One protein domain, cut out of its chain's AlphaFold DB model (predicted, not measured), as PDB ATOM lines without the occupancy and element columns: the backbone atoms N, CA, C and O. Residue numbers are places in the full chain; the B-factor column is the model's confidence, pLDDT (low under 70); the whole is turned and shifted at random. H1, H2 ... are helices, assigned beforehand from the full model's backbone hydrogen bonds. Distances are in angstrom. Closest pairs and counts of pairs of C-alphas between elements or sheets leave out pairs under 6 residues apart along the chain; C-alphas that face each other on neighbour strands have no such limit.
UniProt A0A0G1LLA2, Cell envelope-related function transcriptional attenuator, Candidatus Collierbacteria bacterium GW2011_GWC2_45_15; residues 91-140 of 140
ATOM      1  N   VAL A  91      40.959  42.087 125.755       83.75
ATOM      2  CA  VAL A  91      41.097  43.462 126.251       83.75
ATOM      3  C   VAL A  91      39.707  44.070 126.372       83.75
ATOM      4  O   VAL A  91      38.969  44.153 125.394       83.75
ATOM      5  N   LEU A  92      39.348  44.501 127.578       89.19
ATOM      6  CA  LEU A  92      38.122  45.254 127.810       89.19
ATOM      7  C   LEU A  92      38.409  46.735 127.560       89.19
ATOM      8  O   LEU A  92      39.228  47.323 128.264       89.19
ATOM      9  N   SER A  93      37.770  47.319 126.543       89.44
ATOM     10  CA  SER A  93      37.987  48.715 126.148       89.44
ATOM     11  C   SER A  93      36.709  49.413 125.697       89.44
ATOM     12  O   SER A  93      35.683  48.767 125.485       89.44
ATOM     13  N   ASP A  94      36.786  50.734 125.551       90.00
ATOM     14  CA  ASP A  94      35.761  51.592 124.947       90.00
ATOM     15  C   ASP A  94      35.872  51.680 123.415       90.00
ATOM     16  O   ASP A  94      35.201  52.500 122.788       90.00
ATOM     17  N   ARG A  95      36.703  50.831 122.799       88.31
ATOM     18  CA  ARG A  95      36.855  50.723 121.346       88.31
ATOM     19  C   ARG A  95      36.082  49.513 120.810       88.31
ATOM     20  O   ARG A  95      35.872  48.553 121.555       88.31
ATOM     21  N   PRO A  96      35.646  49.541 119.539       90.00
ATOM     22  CA  PRO A  96      35.089  48.365 118.881       90.00
ATOM     23  C   PRO A  96      36.079  47.197 118.895       90.00
ATOM     24  O   PRO A  96      37.280  47.385 118.697       90.00
ATOM     25  N   ASP A  97      35.556  46.006 119.156       88.19
ATOM     26  CA  ASP A  97      36.277  44.746 119.046       88.19
ATOM     27  C   ASP A  97      36.401  44.275 117.581       88.19
ATOM     28  O   ASP A  97      36.024  44.988 116.649       88.19
ATOM     29  N   GLU A  98      36.920  43.061 117.372       85.44
ATOM     30  CA  GLU A  98      37.060  42.445 116.045       85.44
ATOM     31  C   GLU A  98      35.739  42.303 115.261       85.44
ATOM     32  O   GLU A  98      35.762  42.250 114.033       85.44
ATOM     33  N   ASN A  99      34.598  42.306 115.957       86.75
ATOM     34  CA  ASN A  99      33.247  42.203 115.405       86.75
ATOM     35  C   ASN A  99      32.519  43.560 115.381       86.75
ATOM     36  O   ASN A  99      31.321  43.621 115.103       86.75
ATOM     37  N   GLY A 100      33.213  44.656 115.699       89.25
ATOM     38  CA  GLY A 100      32.638  45.997 115.758       89.25
ATOM     39  C   GLY A 100      31.795  46.278 117.009       89.25
ATOM     40  O   GLY A 100      31.157  47.329 117.092       89.25
ATOM     41  N   ILE A 101      31.777  45.385 118.002       89.62
ATOM     42  CA  ILE A 101      31.020  45.574 119.241       89.62
ATOM     43  C   ILE A 101      31.857  46.391 120.223       89.62
ATOM     44  O   ILE A 101      33.019  46.107 120.498       89.62
ATOM     45  N   THR A 102      31.237  47.404 120.819       92.38
ATOM     46  CA  THR A 102      31.825  48.176 121.919       92.38
ATOM     47  C   THR A 102      30.933  48.022 123.144       92.38
ATOM     48  O   THR A 102      29.858  48.624 123.188       92.38
ATOM     49  N   ILE A 103      31.345  47.201 124.116       94.62
ATOM     50  CA  ILE A 103      30.529  46.866 125.300       94.62
ATOM     51  C   ILE A 103      30.716  47.846 126.468       94.62
ATOM     52  O   ILE A 103      29.798  48.028 127.269       94.62
ATOM     53  N   LEU A 104      31.875  48.505 126.551       95.44
ATOM     54  CA  LEU A 104      32.172  49.530 127.552       95.44
ATOM     55  C   LEU A 104      32.161  50.920 126.925       95.44
ATOM     56  O   LEU A 104      32.360  51.076 125.725       95.44
ATOM     57  N   TYR A 105      31.953  51.945 127.738       94.50
ATOM     58  CA  TYR A 105      32.173  53.325 127.326       94.50
ATOM     59  C   TYR A 105      32.670  54.166 128.499       94.50
ATOM     60  O   TYR A 105      32.492  53.798 129.665       94.50
ATOM     61  N   ASN A 106      33.286  55.300 128.173       93.56
ATOM     62  CA  ASN A 106      33.622  56.339 129.133       93.56
ATOM     63  C   ASN A 106      32.481  57.376 129.186       93.56
ATOM     64  O   ASN A 106      32.231  58.055 128.187       93.56
ATOM     65  N   PRO A 107      31.741  57.483 130.302       92.81
ATOM     66  CA  PRO A 107      30.693  58.478 130.467       92.81
ATOM     67  C   PRO A 107      31.298  59.859 130.758       92.81
ATOM     68  O   PRO A 107      32.456  59.954 131.171       92.81
ATOM     69  N   PRO A 108      30.517  60.944 130.616       93.06
ATOM     70  CA  PRO A 108      30.971  62.271 131.005       93.06
ATOM     71  C   PRO A 108      31.456  62.310 132.461       93.06
ATOM     72  O   PRO A 108      30.734  61.930 133.384       93.06
ATOM     73  N   VAL A 109      32.673  62.816 132.673       92.75
ATOM     74  CA  VAL A 109      33.387  62.743 133.962       92.75
ATOM     75  C   VAL A 109      32.649  63.402 135.134       92.75
ATOM     76  O   VAL A 109      32.845  63.010 136.283       92.75
ATOM     77  N   TYR A 110      31.760  64.368 134.879       93.88
ATOM     78  CA  TYR A 110      30.962  65.014 135.928       93.88
ATOM     79  C   TYR A 110      30.022  64.034 136.648       93.88
ATOM     80  O   TYR A 110      29.688  64.258 137.807       93.88
ATOM     81  N   GLN A 111      29.634  62.926 136.003       92.88
ATOM     82  CA  GLN A 111      28.809  61.877 136.616       92.88
ATOM     83  C   GLN A 111      29.591  61.044 137.646       92.88
ATOM     84  O   GLN A 111      28.988  60.338 138.448       92.88
ATOM     85  N   TYR A 112      30.925  61.139 137.637       93.50
ATOM     86  CA  TYR A 112      31.838  60.336 138.453       93.50
ATOM     87  C   TYR A 112      32.878  61.208 139.167       93.50
ATOM     88  O   TYR A 112      34.049  60.851 139.233       93.50
ATOM     89  N   ALA A 113      32.476  62.376 139.683       94.69
ATOM     90  CA  ALA A 113      33.355  63.280 140.441       94.69
ATOM     91  C   ALA A 113      34.668  63.644 139.707       94.69
ATOM     92  O   ALA A 113      35.745  63.709 140.302       94.69
ATOM     93  N   GLY A 114      34.587  63.842 138.388       92.38
ATOM     94  CA  GLY A 114      35.735  64.177 137.542       92.38
ATOM     95  C   GLY A 114      36.633  62.988 137.181       92.38
ATOM     96  O   GLY A 114      37.663  63.189 136.542       92.38
ATOM     97  N   GLN A 115      36.276  61.760 137.567       91.25
ATOM     98  CA  GLN A 115      37.089  60.572 137.317       91.25
ATOM     99  C   GLN A 115      36.846  59.990 135.922       91.25
ATOM    100  O   GLN A 115      35.720  59.953 135.421       91.25
ATOM    101  N   TRP A 116      37.913  59.469 135.316       89.56
ATOM    102  CA  TRP A 116      37.813  58.657 134.109       89.56
ATOM    103  C   TRP A 116      37.454  57.219 134.496       89.56
ATOM    104  O   TRP A 116      38.219  56.556 135.198       89.56
ATOM    105  N   VAL A 117      36.294  56.740 134.049       92.31
ATOM    106  CA  VAL A 117      35.788  55.392 134.352       92.31
ATOM    107  C   VAL A 117      35.396  54.652 133.077       92.31
ATOM    108  O   VAL A 117      35.082  55.272 132.064       92.31
ATOM    109  N   LEU A 118      35.376  53.323 133.132       93.31
ATOM    110  CA  LEU A 118      34.760  52.483 132.109       93.31
ATOM    111  C   LEU A 118      33.558  51.783 132.719       93.31
ATOM    112  O   LEU A 118      33.691  51.115 133.744       93.31
ATOM    113  N   ILE A 119      32.403  51.913 132.073       95.19
ATOM    114  CA  ILE A 119      31.170  51.253 132.503       95.19
ATOM    115  C   ILE A 119      30.523  50.506 131.335       95.19
ATOM    116  O   ILE A 119      30.703  50.907 130.179       95.19
ATOM    117  N   PRO A 120      29.766  49.426 131.601       96.50
ATOM    118  CA  PRO A 120      28.958  48.787 130.574       96.50
ATOM    119  C   PRO A 120      28.002  49.793 129.942       96.50
ATOM    120  O   PRO A 120      27.380  50.599 130.645       96.50
ATOM    121  N   LYS A 121      27.832  49.722 128.621       94.19
ATOM    122  CA  LYS A 121      26.796  50.506 127.943       94.19
ATOM    123  C   LYS A 121      25.437  50.251 128.591       94.19
ATOM    124  O   LYS A 121      25.108  49.121 128.947       94.19
ATOM    125  N   GLN A 122      24.671  51.329 128.767       92.69
ATOM    126  CA  GLN A 122      23.353  51.302 129.414       92.69
ATOM    127  C   GLN A 122      23.376  50.726 130.846       92.69
ATOM    128  O   GLN A 122      22.348  50.277 131.340       92.69
ATOM    129  N   ASN A 123      24.542  50.709 131.512       93.25
ATOM    130  CA  ASN A 123      24.743  50.085 132.824       93.25
ATOM    131  C   ASN A 123      24.350  48.589 132.858       93.25
ATOM    132  O   ASN A 123      23.974  48.049 133.900       93.25
ATOM    133  N   ASN A 124      24.419  47.904 131.710       96.00
ATOM    134  CA  ASN A 124      24.003  46.511 131.577       96.00
ATOM    135  C   ASN A 124      25.152  45.539 131.900       96.00
ATOM    136  O   ASN A 124      25.898  45.087 131.028       96.00
ATOM    137  N   TRP A 125      25.283  45.196 133.180       95.75
ATOM    138  CA  TRP A 125      26.296  44.257 133.677       95.75
ATOM    139  C   TRP A 125      26.088  42.819 133.193       95.75
ATOM    140  O   TRP A 125      27.064  42.101 132.971       95.75
ATOM    141  N   SER A 126      24.837  42.406 132.979       97.12
ATOM    142  CA  SER A 126      24.516  41.087 132.426       97.12
ATOM    143  C   SER A 126      25.031  40.946 130.994       97.12
ATOM    144  O   SER A 126      25.626  39.925 130.658       97.12
ATOM    145  N   ALA A 127      24.892  41.994 130.176       94.75
ATOM    146  CA  ALA A 127      25.447  42.023 128.825       94.75
ATOM    147  C   ALA A 127      26.981  41.991 128.835       94.75
ATOM    148  O   ALA A 127      27.571  41.252 128.051       94.75
ATOM    149  N   LEU A 128      27.639  42.721 129.747       95.19
ATOM    150  CA  LEU A 128      29.096  42.629 129.901       95.19
ATOM    151  C   LEU A 128      29.535  41.211 130.294       95.19
ATOM    152  O   LEU A 128      30.500  40.689 129.737       95.19
ATOM    153  N   LYS A 129      28.822  40.571 131.225       94.88
ATOM    154  CA  LYS A 129      29.104  39.189 131.630       94.88
ATOM    155  C   LYS A 129      28.981  38.231 130.444       94.88
ATOM    156  O   LYS A 129      29.911  37.466 130.202       94.88
ATOM    157  N   GLN A 130      27.888  38.319 129.686       94.06
ATOM    158  CA  GLN A 130      27.673  37.486 128.501       94.06
ATOM    159  C   GLN A 130      28.752  37.728 127.437       94.06
ATOM    160  O   GLN A 130      29.309  36.782 126.888       94.06
ATOM    161  N   TYR A 131      29.108  38.991 127.194       92.94
ATOM    162  CA  TYR A 131      30.179  39.373 126.274       92.94
ATOM    163  C   TYR A 131      31.524  38.731 126.648       92.94
ATOM    164  O   TYR A 131      32.264  38.290 125.767       92.94
ATOM    165  N   ILE A 132      31.853  38.671 127.944       92.69
ATOM    166  CA  ILE A 132      33.076  38.018 128.432       92.69
ATOM    167  C   ILE A 132      32.974  36.495 128.271       92.69
ATOM    168  O   ILE A 132      33.933  35.886 127.804       92.69
ATOM    169  N   GLN A 133      31.833  35.887 128.606       93.19
ATOM    170  CA  GLN A 133      31.618  34.438 128.476       93.19
ATOM    171  C   GLN A 133      31.780  33.960 127.031       93.19
ATOM    172  O   GLN A 133      32.618  33.102 126.775       93.19
ATOM    173  N   ASN A 134      31.110  34.606 126.075       90.75
ATOM    174  CA  ASN A 134      31.237  34.307 124.642       90.75
ATOM    175  C   ASN A 134      32.703  34.323 124.172       90.75
ATOM    176  O   ASN A 134      33.161  33.492 123.387       90.75
ATOM    177  N   ARG A 135      33.501  35.252 124.710       88.75
ATOM    178  CA  ARG A 135      34.928  35.335 124.388       88.75
ATOM    179  C   ARG A 135      35.763  34.240 125.023       88.75
ATOM    180  O   ARG A 135      36.751  33.847 124.407       88.75
ATOM    181  N   LEU A 136      35.423  33.788 126.221       89.12
ATOM    182  CA  LEU A 136      36.130  32.690 126.873       89.12
ATOM    183  C   LEU A 136      35.796  31.351 126.211       89.12
ATOM    184  O   LEU A 136      36.708  30.574 125.943       89.12
ATOM    185  N   ASP A 137      34.526  31.137 125.870       87.94
ATOM    186  CA  ASP A 137      34.020  29.862 125.352       87.94
ATOM    187  C   ASP A 137      34.232  29.702 123.836       87.94
ATOM    188  O   ASP A 137      34.167  28.598 123.300       87.94
ATOM    189  N   GLY A 138      34.521  30.798 123.124       70.12
ATOM    190  CA  GLY A 138      34.722  30.786 121.671       70.12
ATOM    191  C   GLY A 138      33.424  30.747 120.860       70.12
ATOM    192  O   GLY A 138      33.480  30.708 119.634       70.12
ATOM    193  N   THR A 139      32.271  30.802 121.520       59.16
ATOM    194  CA  THR A 139      30.952  31.014 120.923       59.16
ATOM    195  C   THR A 139      30.791  32.492 120.581       59.16
ATOM    196  O   THR A 139      30.630  33.327 121.470       59.16
ATOM    197  N   GLN A 140      30.889  32.824 119.290       51.25
ATOM    198  CA  GLN A 140      30.507  34.143 118.774       51.25
ATOM    199  C   GLN A 140      28.999  34.218 118.568       51.25
ATOM    200  O   GLN A 140      28.452  33.262 117.973       51.25
TER     201      GLN A 140
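Overview. This is residues 91 to 140 of the 140 residues of the protein "Cell envelope-related function transcriptional attenuator" of Candidatus Collierbacteria bacterium GW2011_GWC2_45_15 (UniProt A0A0G1LLA2). This is a piece with little regular structure: one helix, H2, makes one end, a single short turn, H1, makes the far end, and loops run between them. Residues 104 to 105 pair antiparallel with residues 119 to 120 between the two helices, and residues 133 to 138 at the H2 end stick out. The printed part has 50 residues with two named helices, H1 then H2, and no named strand; the class is all helix, with 17 residues in named elements. It is only just loose, close to compact, with a radius of gyration of the C-alphas of 12.1 A, and elongated, spanning 38 by 20 by 15 A.

Arrangement. H2, residues 125 to 137, and H1, residues 109 to 112, are apart. In H2 every O i to N i+4 pair is within hydrogen-bond range; H1 is too short for such a pair.

Along the chain. H2 is 18.3 A long, from C-alpha 125 at (26.296, 44.257, 133.677) to C-alpha 137 at (34.020, 29.862, 125.352). H1 begins at C-alpha 109, (33.387, 62.743, 133.962).

Size, cuts and confidence. The C-alphas farthest apart, of Ala 113 and Thr 139, are 37.8 A apart. The printed part has no cut. The link from H1 to H2 is long, 12 residues. Residues 139 to 140 have pLDDT under 70.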